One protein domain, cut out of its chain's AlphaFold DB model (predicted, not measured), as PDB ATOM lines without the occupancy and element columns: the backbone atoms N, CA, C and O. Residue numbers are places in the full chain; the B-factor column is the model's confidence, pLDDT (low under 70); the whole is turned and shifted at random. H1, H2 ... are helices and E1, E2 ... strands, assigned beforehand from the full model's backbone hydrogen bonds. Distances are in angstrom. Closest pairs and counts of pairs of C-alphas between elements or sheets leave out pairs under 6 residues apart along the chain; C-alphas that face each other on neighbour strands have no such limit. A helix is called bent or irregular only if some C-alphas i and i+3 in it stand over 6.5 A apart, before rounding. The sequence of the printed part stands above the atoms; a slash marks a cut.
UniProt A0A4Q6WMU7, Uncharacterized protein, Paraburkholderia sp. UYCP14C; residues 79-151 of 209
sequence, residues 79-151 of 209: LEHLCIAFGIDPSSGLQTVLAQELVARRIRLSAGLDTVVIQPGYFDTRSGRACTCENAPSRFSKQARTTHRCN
ATOM      1  N   LEU A  79     118.258 139.484  91.421       90.38
ATOM      2  CA  LEU A  79     118.928 138.412  92.160       90.38
ATOM      3  C   LEU A  79     119.329 138.859  93.561       90.38
ATOM      4  O   LEU A  79     119.066 138.130  94.514       90.38
ATOM      5  N   GLU A  80     119.892 140.059  93.710       90.88
ATOM      6  CA  GLU A  80     120.238 140.606  95.023       90.88
ATOM      7  C   GLU A  80     118.983 140.758  95.890       90.88
ATOM      8  O   GLU A  80     118.978 140.379  97.060       90.88
ATOM      9  N   HIS A  81     117.884 141.236  95.298       87.81
ATOM     10  CA  HIS A  81     116.610 141.377  96.003       87.81
ATOM     11  C   HIS A  81     116.049 140.022  96.447       87.81
ATOM     12  O   HIS A  81     115.572 139.900  97.573       87.81
ATOM     13  N   LEU A  82     116.137 138.993  95.600       85.94
ATOM     14  CA  LEU A  82     115.712 137.635  95.945       85.94
ATOM     15  C   LEU A  82     116.572 137.036  97.058       85.94
ATOM     16  O   LEU A  82     116.030 136.383  97.948       85.94
ATOM     17  N   CYS A  83     117.883 137.285  97.037       89.31
ATOM     18  CA  CYS A  83     118.777 136.816  98.087       89.31
ATOM     19  C   CYS A  83     118.393 137.413  99.443       89.31
ATOM     20  O   CYS A  83     118.208 136.680 100.412       89.31
ATOM     21  N   ILE A  84     118.154 138.727  99.489       89.19
ATOM     22  CA  ILE A  84     117.714 139.426 100.704       89.19
ATOM     23  C   ILE A  84     116.339 138.924 101.157       89.19
ATOM     24  O   ILE A  84     116.174 138.534 102.312       89.19
ATOM     25  N   ALA A  85     115.355 138.902 100.254       84.19
ATOM     26  CA  ALA A  85     113.971 138.566 100.583       84.19
ATOM     27  C   ALA A  85     113.816 137.136 101.121       84.19
ATOM     28  O   ALA A  85     112.937 136.873 101.941       84.19
ATOM     29  N   PHE A  86     114.665 136.210 100.668       83.44
ATOM     30  CA  PHE A  86     114.593 134.804 101.055       83.44
ATOM     31  C   PHE A  86     115.676 134.348 102.028       83.44
ATOM     32  O   PHE A  86     115.674 133.165 102.389       83.44
ATOM     33  N   GLY A  87     116.548 135.260 102.468       87.56
ATOM     34  CA  GLY A  87     117.685 134.946 103.332       87.56
ATOM     35  C   GLY A  87     118.656 133.959 102.682       87.56
ATOM     36  O   GLY A  87     119.187 133.094 103.370       87.56
ATOM     37  N   ILE A  88     118.825 134.040 101.359       88.62
ATOM     38  CA  ILE A  88     119.745 133.187 100.601       88.62
ATOM     39  C   ILE A  88     121.116 133.857 100.600       88.62
ATOM     40  O   ILE A  88     121.253 134.997 100.155       88.62
ATOM     41  N   ASP A  89     122.129 133.125 101.050       93.25
ATOM     42  CA  ASP A  89     123.526 133.494 100.862       93.25
ATOM     43  C   ASP A  89     124.089 132.746  99.638       93.25
ATOM     44  O   ASP A  89     124.236 131.519  99.678       93.25
ATOM     45  N   PRO A  90     124.422 133.448  98.537       92.62
ATOM     46  CA  PRO A  90     124.939 132.809  97.333       92.62
ATOM     47  C   PRO A  90     126.349 132.217  97.515       92.62
ATOM     48  O   PRO A  90     126.807 131.508  96.618       92.62
ATOM     49  N   SER A  91     127.041 132.472  98.637       94.50
ATOM     50  CA  SER A  91     128.396 131.965  98.919       94.50
ATOM     51  C   SER A  91     128.503 130.437  98.862       94.50
ATOM     52  O   SER A  91     129.529 129.901  98.444       94.50
ATOM     53  N   SER A  92     127.422 129.731  99.208       87.38
ATOM     54  CA  SER A  92     127.343 128.263  99.177       87.38
ATOM     55  C   SER A  92     126.980 127.706  97.791       87.38
ATOM     56  O   SER A  92     126.908 126.493  97.599       87.38
ATOM     57  N   GLY A  93     126.787 128.592  96.811       92.31
ATOM     58  CA  GLY A  93     126.371 128.285  95.451       92.31
ATOM     59  C   GLY A  93     124.900 128.625  95.207       92.31
ATOM     60  O   GLY A  93     124.018 128.272  95.984       92.31
ATOM     61  N   LEU A  94     124.638 129.279  94.075       92.56
ATOM     62  CA  LEU A  94     123.302 129.658  93.620       92.56
ATOM     63  C   LEU A  94     123.114 129.239  92.161       92.56
ATOM     64  O   LEU A  94     123.895 129.619  91.285       92.56
ATOM     65  N   GLN A  95     122.049 128.495  91.872       93.12
ATOM     66  CA  GLN A  95     121.655 128.194  90.499       93.12
ATOM     67  C   GLN A  95     120.691 129.259  89.991       93.12
ATOM     68  O   GLN A  95     119.606 129.435  90.534       93.12
ATOM     69  N   THR A  96     121.051 129.933  88.903       92.38
ATOM     70  CA  THR A  96     120.153 130.873  88.226       92.38
ATOM     71  C   THR A  96     119.839 130.362  86.830       92.38
ATOM     72  O   THR A  96     120.745 130.069  86.052       92.38
ATOM     73  N   VAL A  97     118.554 130.237  86.495       88.25
ATOM     74  CA  VAL A  97     118.126 129.694  85.200       88.25
ATOM     75  C   VAL A  97     116.886 130.405  84.671       88.25
ATOM     76  O   VAL A  97     115.942 130.672  85.410       88.25
ATOM     77  N   LEU A  98     116.852 130.685  83.367       87.06
ATOM     78  CA  LEU A  98     115.626 131.122  82.698       87.06
ATOM     79  C   LEU A  98     114.644 129.950  82.602       87.06
ATOM     80  O   LEU A  98     115.016 128.851  82.182       87.06
ATOM     81  N   ALA A  99     113.372 130.182  82.922       83.00
ATOM     82  CA  ALA A  99     112.342 129.142  82.897       83.00
ATOM     83  C   ALA A  99     112.248 128.405  81.547       83.00
ATOM     84  O   ALA A  99     112.052 127.189  81.505       83.00
ATOM     85  N   GLN A 100     112.408 129.130  80.435       80.44
ATOM     86  CA  GLN A 100     112.371 128.548  79.091       80.44
ATOM     87  C   GLN A 100     113.570 127.622  78.849       80.44
ATOM     88  O   GLN A 100     113.394 126.522  78.325       80.44
ATOM     89  N   GLU A 101     114.764 128.029  79.285       83.56
ATOM     90  CA  GLU A 101     116.002 127.260  79.125       83.56
ATOM     91  C   GLU A 101     115.995 125.985  79.969       83.56
ATOM     92  O   GLU A 101     116.399 124.925  79.487       83.56
ATOM     93  N   LEU A 102     115.451 126.058  81.190       80.00
ATOM     94  CA  LEU A 102     115.300 124.906  82.082       80.00
ATOM     95  C   LEU A 102     114.606 123.731  81.377       80.00
ATOM     96  O   LEU A 102     115.057 122.587  81.466       80.00
ATOM     97  N   VAL A 103     113.536 124.014  80.629       78.00
ATOM     98  CA  VAL A 103     112.776 122.992  79.898       78.00
ATOM     99  C   VAL A 103     113.398 122.687  78.537       78.00
ATOM    100  O   VAL A 103     113.574 121.512  78.212       78.00
ATOM    101  N   ALA A 104     113.737 123.712  77.749       80.50
ATOM    102  CA  ALA A 104     114.230 123.546  76.381       80.50
ATOM    103  C   ALA A 104     115.530 122.737  76.334       80.50
ATOM    104  O   ALA A 104     115.672 121.842  75.503       80.50
ATOM    105  N   ARG A 105     116.447 123.002  77.271       80.81
ATOM    106  CA  ARG A 105     117.739 122.312  77.370       80.81
ATOM    107  C   ARG A 105     117.737 121.143  78.349       80.81
ATOM    108  O   ARG A 105     118.768 120.500  78.512       80.81
ATOM    109  N   ARG A 106     116.599 120.850  78.994       80.12
ATOM    110  CA  ARG A 106     116.472 119.808  80.032       80.12
ATOM    111  C   ARG A 106     117.556 119.938  81.110       80.12
ATOM    112  O   ARG A 106     118.188 118.948  81.482       80.12
ATOM    113  N   ILE A 107     117.777 121.165  81.585       82.69
ATOM    114  CA  ILE A 107     118.816 121.463  82.576       82.69
ATOM    115  C   ILE A 107     118.531 120.653  83.844       82.69
ATOM    116  O   ILE A 107     117.417 120.661  84.369       82.69
ATOM    117  N   ARG A 108     119.544 119.929  84.326       84.50
ATOM    118  CA  ARG A 108     119.486 119.209  85.599       84.50
ATOM    119  C   ARG A 108     119.852 120.171  86.723       84.50
ATOM    120  O   ARG A 108     120.937 120.744  86.714       84.50
ATOM    121  N   LEU A 109     118.939 120.338  87.670       84.62
ATOM    122  CA  LEU A 109     119.177 121.119  88.880       84.62
ATOM    123  C   LEU A 109     119.812 120.235  89.956       84.62
ATOM    124  O   LEU A 109     119.519 119.039  90.033       84.62
ATOM    125  N   SER A 110     120.672 120.831  90.773       86.44
ATOM    126  CA  SER A 110     121.238 120.205  91.958       86.44
ATOM    127  C   SER A 110     120.298 120.465  93.126       86.44
ATOM    128  O   SER A 110     120.041 121.608  93.483       86.44
ATOM    129  N   ALA A 111     119.786 119.406  93.748       79.69
ATOM    130  CA  ALA A 111     118.872 119.546  94.881       79.69
ATOM    131  C   ALA A 111     119.545 120.119  96.144       79.69
ATOM    132  O   ALA A 111     118.845 120.488  97.081       79.69
ATOM    133  N   GLY A 112     120.882 120.163  96.181       83.44
ATOM    134  CA  GLY A 112     121.653 120.717  97.295       83.44
ATOM    135  C   GLY A 112     121.946 122.214  97.185       83.44
ATOM    136  O   GLY A 112     122.630 122.731  98.056       83.44
ATOM    137  N   LEU A 113     121.485 122.889  96.126       86.25
ATOM    138  CA  LEU A 113     121.718 124.317  95.905       86.25
ATOM    139  C   LEU A 113     120.398 125.080  95.840       86.25
ATOM    140  O   LEU A 113     119.413 124.598  95.268       86.25
ATOM    141  N   ASP A 114     120.406 126.313  96.343       88.25
ATOM    142  CA  ASP A 114     119.319 127.245  96.082       88.25
ATOM    143  C   ASP A 114     119.209 127.509  94.577       88.25
ATOM    144  O   ASP A 114     120.207 127.629  93.860       88.25
ATOM    145  N   THR A 115     117.973 127.568  94.076       91.19
ATOM    146  CA  THR A 115     117.699 127.792  92.654       91.19
ATOM    147  C   THR A 115     116.712 128.932  92.455       91.19
ATOM    148  O   THR A 115     115.564 128.861  92.892       91.19
ATOM    149  N   VAL A 116     117.133 129.940  91.696       90.56
ATOM    150  CA  VAL A 116     116.285 131.016  91.191       90.56
ATOM    151  C   VAL A 116     115.905 130.725  89.740       90.56
ATOM    152  O   VAL A 116     116.752 130.645  88.847       90.56
ATOM    153  N   VAL A 117     114.599 130.597  89.498       86.69
ATOM    154  CA  VAL A 117     114.032 130.466  88.152       86.69
ATOM    155  C   VAL A 117     113.498 131.823  87.703       86.69
ATOM    156  O   VAL A 117     112.485 132.296  88.213       86.69
ATOM    157  N   ILE A 118     114.165 132.440  86.730       85.94
ATOM    158  CA  ILE A 118     113.815 133.769  86.220       85.94
ATOM    159  C   ILE A 118     112.797 133.664  85.075       85.94
ATOM    160  O   ILE A 118     112.812 132.717  84.282       85.94
ATOM    161  N   GLN A 119     111.909 134.662  84.988       81.75
ATOM    162  CA  GLN A 119     110.868 134.800  83.963       81.75
ATOM    163  C   GLN A 119     109.924 133.580  83.826       81.75
ATOM    164  O   GLN A 119     109.577 133.199  82.703       81.75
ATOM    165  N   PRO A 120     109.426 132.975  84.927       78.56
ATOM    166  CA  PRO A 120     108.492 131.851  84.830       78.56
ATOM    167  C   PRO A 120     107.188 132.234  84.113       78.56
ATOM    168  O   PRO A 120     106.658 131.431  83.353       78.56
ATOM    169  N   GLY A 121     106.719 133.479  84.260       70.31
ATOM    170  CA  GLY A 121     105.518 133.978  83.579       70.31
ATOM    171  C   GLY A 121     105.640 134.096  82.053       70.31
ATOM    172  O   GLY A 121     104.625 134.126  81.364       70.31
ATOM    173  N   TYR A 122     106.861 134.110  81.506       66.75
ATOM    174  CA  TYR A 122     107.105 134.150  80.056       66.75
ATOM    175  C   TYR A 122     107.343 132.763  79.447       66.75
ATOM    176  O   TYR A 122     107.642 132.639  78.250       66.75
ATOM    177  N   PHE A 123     107.203 131.700  80.240       67.75
ATOM    178  CA  PHE A 123     107.318 130.337  79.750       67.75
ATOM    179  C   PHE A 123     106.306 130.061  78.620       67.75
ATOM    180  O   PHE A 123     105.128 130.397  78.721       67.75
ATOM    181  N   ASP A 124     106.783 129.466  77.520       64.31
ATOM    182  CA  ASP A 124     106.002 129.176  76.301       64.31
ATOM    183  C   ASP A 124     105.472 130.421  75.542       64.31
ATOM    184  O   ASP A 124     104.596 130.319  74.683       64.31
ATOM    185  N   THR A 125     106.024 131.615  75.806       61.44
ATOM    186  CA  THR A 125     105.730 132.834  75.028       61.44
ATOM    187  C   THR A 125     106.891 133.164  74.083       61.44
ATOM    188  O   THR A 125     107.911 133.718  74.478       61.44
ATOM    189  N   ARG A 126     106.772 132.770  72.805       51.53
ATOM    190  CA  ARG A 126     107.784 133.073  71.764       51.53
ATOM    191  C   ARG A 126     107.627 134.462  71.143       51.53
ATOM    192  O   ARG A 126     108.602 135.024  70.656       51.53
ATOM    193  N   SER A 127     106.428 135.027  71.188       49.22
ATOM    194  CA  SER A 127     106.101 136.336  70.619       49.22
ATOM    195  C   SER A 127     105.669 137.276  71.734       49.22
ATOM    196  O   SER A 127     105.011 136.836  72.679       49.22
ATOM    197  N   GLY A 128     106.010 138.561  71.634       41.25
ATOM    198  CA  GLY A 128     105.501 139.577  72.545       41.25
ATOM    199  C   GLY A 128     103.988 139.667  72.408       41.25
ATOM    200  O   GLY A 128     103.501 140.409  71.579       41.25
ATOM    201  N   ARG A 129     103.211 138.897  73.168       41.53
ATOM    202  CA  ARG A 129     101.789 139.189  73.366       41.53
ATOM    203  C   ARG A 129     101.700 140.175  74.520       41.53
ATOM    204  O   ARG A 129     101.654 139.762  75.673       41.53
ATOM    205  N   ALA A 130     101.729 141.469  74.217       38.00
ATOM    206  CA  ALA A 130     101.192 142.461  75.140       38.00
ATOM    207  C   ALA A 130      99.660 142.315  75.113       38.00
ATOM    208  O   ALA A 130      99.013 142.900  74.256       38.00
ATOM    209  N   CYS A 131      99.115 141.463  75.994       44.09
ATOM    210  CA  CYS A 131      97.692 141.082  76.078       44.09
ATOM    211  C   CYS A 131      97.183 140.370  74.795       44.09
ATOM    212  O   CYS A 131      97.590 140.668  73.683       44.09
ATOM    213  N   THR A 132      96.450 139.257  74.838       33.56
ATOM    214  CA  THR A 132      94.976 139.226  74.944       33.56
ATOM    215  C   THR A 132      94.430 137.802  75.178       33.56
ATOM    216  O   THR A 132      93.253 137.532  74.969       33.56
ATOM    217  N   CYS A 133      95.246 136.858  75.641       30.39
ATOM    218  CA  CYS A 133      94.722 135.634  76.245       30.39
ATOM    219  C   CYS A 133      95.560 135.326  77.476       30.39
ATOM    220  O   CYS A 133      96.789 135.342  77.397       30.39
ATOM    221  N   GLU A 134      94.876 135.150  78.602       39.41
ATOM    222  CA  GLU A 134      95.409 135.005  79.953       39.41
ATOM    223  C   GLU A 134      96.737 134.239  80.009       39.41
ATOM    224  O   GLU A 134      96.995 133.306  79.234       39.41
ATOM    225  N   ASN A 135      97.559 134.591  81.000       44.53
ATOM    226  CA  ASN A 135      98.533 133.688  81.607       44.53
ATOM    227  C   ASN A 135      97.785 132.462  82.157       44.53
ATOM    228  O   ASN A 135      97.624 132.302  83.363       44.53
ATOM    229  N   ALA A 136      97.243 131.637  81.262       43.84
ATOM    230  CA  ALA A 136      96.340 130.564  81.601       43.84
ATOM    231  C   ALA A 136      97.128 129.565  82.462       43.84
ATOM    232  O   ALA A 136      98.187 129.094  82.018       43.84
ATOM    233  N   PRO A 137      96.634 129.211  83.663       45.53
ATOM    234  CA  PRO A 137      97.329 128.330  84.605       45.53
ATOM    235  C   PRO A 137      97.798 127.001  83.987       45.53
ATOM    236  O   PRO A 137      98.793 126.412  84.409       45.53
ATOM    237  N   SER A 138      97.125 126.547  82.926       46.50
ATOM    238  CA  SER A 138      97.433 125.323  82.183       46.50
ATOM    239  C   SER A 138      98.834 125.292  81.549       46.50
ATOM    240  O   SER A 138      99.367 124.199  81.331       46.50
ATOM    241  N   ARG A 139      99.485 126.442  81.309       51.19
ATOM    242  CA  ARG A 139     100.850 126.518  80.732       51.19
ATOM    243  C   ARG A 139     101.935 126.038  81.695       51.19
ATOM    244  O   ARG A 139     102.905 125.402  81.277       51.19
ATOM    245  N   PHE A 140     101.731 126.255  82.991       53.88
ATOM    246  CA  PHE A 140     102.668 125.839  84.033       53.88
ATOM    247  C   PHE A 140     102.689 124.322  84.238       53.88
ATOM    248  O   PHE A 140     103.619 123.807  84.848       53.88
ATOM    249  N   SER A 141     101.735 123.571  83.674       52.62
ATOM    250  CA  SER A 141     101.694 122.106  83.789       52.62
ATOM    251  C   SER A 141     102.933 121.417  83.196       52.62
ATOM    252  O   SER A 141     103.427 120.440  83.762       52.62
ATOM    253  N   LYS A 142     103.495 121.933  82.092       51.72
ATOM    254  CA  LYS A 142     104.747 121.417  81.507       51.72
ATOM    255  C   LYS A 142     105.961 121.773  82.365       51.72
ATOM    256  O   LYS A 142     106.823 120.922  82.570       51.72
ATOM    257  N   GLN A 143     106.007 122.997  82.891       48.25
ATOM    258  CA  GLN A 143     107.075 123.446  83.783       48.25
ATOM    259  C   GLN A 143     107.067 122.637  85.089       48.25
ATOM    260  O   GLN A 143     108.083 122.049  85.444       48.25
ATOM    261  N   ALA A 144     105.898 122.477  85.716       51.28
ATOM    262  CA  ALA A 144     105.692 121.660  86.908       51.28
ATOM    263  C   ALA A 144     106.117 120.197  86.695       51.28
ATOM    264  O   ALA A 144     106.780 119.622  87.552       51.28
ATOM    265  N   ARG A 145     105.822 119.592  85.533       51.78
ATOM    266  CA  ARG A 145     106.276 118.224  85.200       51.78
ATOM    267  C   ARG A 145     107.803 118.100  85.136       51.78
ATOM    268  O   ARG A 145     108.340 117.083  85.574       51.78
ATOM    269  N   THR A 146     108.504 119.110  84.618       51.12
ATOM    270  CA  THR A 146     109.977 119.135  84.585       51.12
ATOM    271  C   THR A 146     110.557 119.306  85.989       51.12
ATOM    272  O   THR A 146     111.455 118.552  86.368       51.12
ATOM    273  N   THR A 147     109.986 120.205  86.795       49.66
ATOM    274  CA  THR A 147     110.353 120.404  88.206       49.66
ATOM    275  C   THR A 147     110.126 119.125  89.029       49.66
ATOM    276  O   THR A 147     111.002 118.705  89.781       49.66
ATOM    277  N   HIS A 148     109.010 118.418  88.805       47.84
ATOM    278  CA  HIS A 148     108.708 117.132  89.444       47.84
ATOM    279  C   HIS A 148     109.667 115.999  89.053       47.84
ATOM    280  O   HIS A 148     109.911 115.110  89.868       47.84
ATOM    281  N   ARG A 149     110.223 116.012  87.833       45.56
ATOM    282  CA  ARG A 149     111.224 115.026  87.381       45.56
ATOM    283  C   ARG A 149     112.620 115.264  87.957       45.56
ATOM    284  O   ARG A 149     113.447 114.361  87.879       45.56
ATOM    285  N   CYS A 150     112.891 116.443  88.516       45.66
ATOM    286  CA  CYS A 150     114.190 116.796  89.097       45.66
ATOM    287  C   CYS A 150     114.253 116.577  90.623       45.66
ATOM    288  O   CYS A 150     115.044 117.221  91.295       45.66
ATOM    289  N   ASN A 151     113.432 115.674  91.180       38.78
ATOM    290  CA  ASN A 151     113.397 115.327  92.613       38.78
ATOM    291  C   ASN A 151     113.048 116.467  93.596       38.78
ATOM    292  O   ASN A 151     113.156 116.280  94.802       38.78
TER     293      ASN A 151
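Overview. This is residues 79 to 151 of the 209 residues of an uncharacterized protein of Paraburkholderia sp. UYCP14C (UniProt A0A4Q6WMU7). A short ribbon of two parallel strands, E1 and E2, makes the middle, with H1 to one side of it and H2 following directly at the end of E1. The longest helix, H3, lies away from H1 and comes near H2, and residues 127 to 134 of the long loop leading to H3 stick out. The printed part has 73 residues, with three named helices and two named strands in the order H1, E1, H2, E2, H3, and the class is mixed, helices and strands. It is only just loose, close to compact, with a radius of gyration of the C-alphas of 13.9 A, and its outline is only just elongated, spanning 41 by 27 by 18 A.

Along the chain. H1, residues 79 to 86, begins at C-alpha 79 at (118.928, 138.412, 92.160) and is 10.5 A long from first to last C-alpha. E1, residues 94 to 98, is 13.4 A long and begins at C-alpha 94 at (123.302, 129.658, 93.620). H2, residues 99 to 104, is 8.8 A long. E2, residues 114 to 118, is 13.0 A long. H3, residues 137 to 149, is 19.4 A long and ends at C-alpha 149 at (111.224, 115.026, 87.381); it is neither bent nor irregular, but only just: C-alphas 139 and 142 are 6.5 A apart.

Arrangement. E1 and E2 are parallel neighbours, with 22 degrees between their directions. The C-alphas of residues 95 and 115 face each other at 4.5 A. N 95 and O 114, at 2.8 A, and N 97 and O 116, at 3.0 A, are within hydrogen-bond range. E1, H2 and E2 form a strand-helix-strand unit, two parallel neighbour strands with a helix between them in the chain, and its crossover is right-handed. The closest C-alphas of H2 and E2 are those of Ala 99 and Val 117, 5.7 A apart. The closest C-alphas of H1 and E2 are those of Leu 79 and Val 116, 7.9 A apart. H2 and H3 only just touch, with 3 pairs of C-alphas within 8 A, the closest being those of Val 103 and Thr 146 at 6.7 A. H3 touches H2 with its residues 143 to 146 alone. Their lines stand at a steep tilt of 65 degrees, the same way. H1 is apart from H2 and from H3, and E1 is apart from H3. In H1 every O i to N i+4 pair is within hydrogen-bond range, against 1 of 2 in H2 and 6 of 9 in H3.

Size, cuts and confidence. The two C-alphas farthest apart are those of Ser 92 and Thr 132, at 41.9 A. The printed part has no cut. The link from E1 to H2 is tight, and the link from E2 to H3, with 18 residues, is long. Without residues 127 to 134, which stand free, the body spans 34 by 23 by 17 A. The mean pLDDT of the printed part is 70.5, and residues 122 to 151 are under 70.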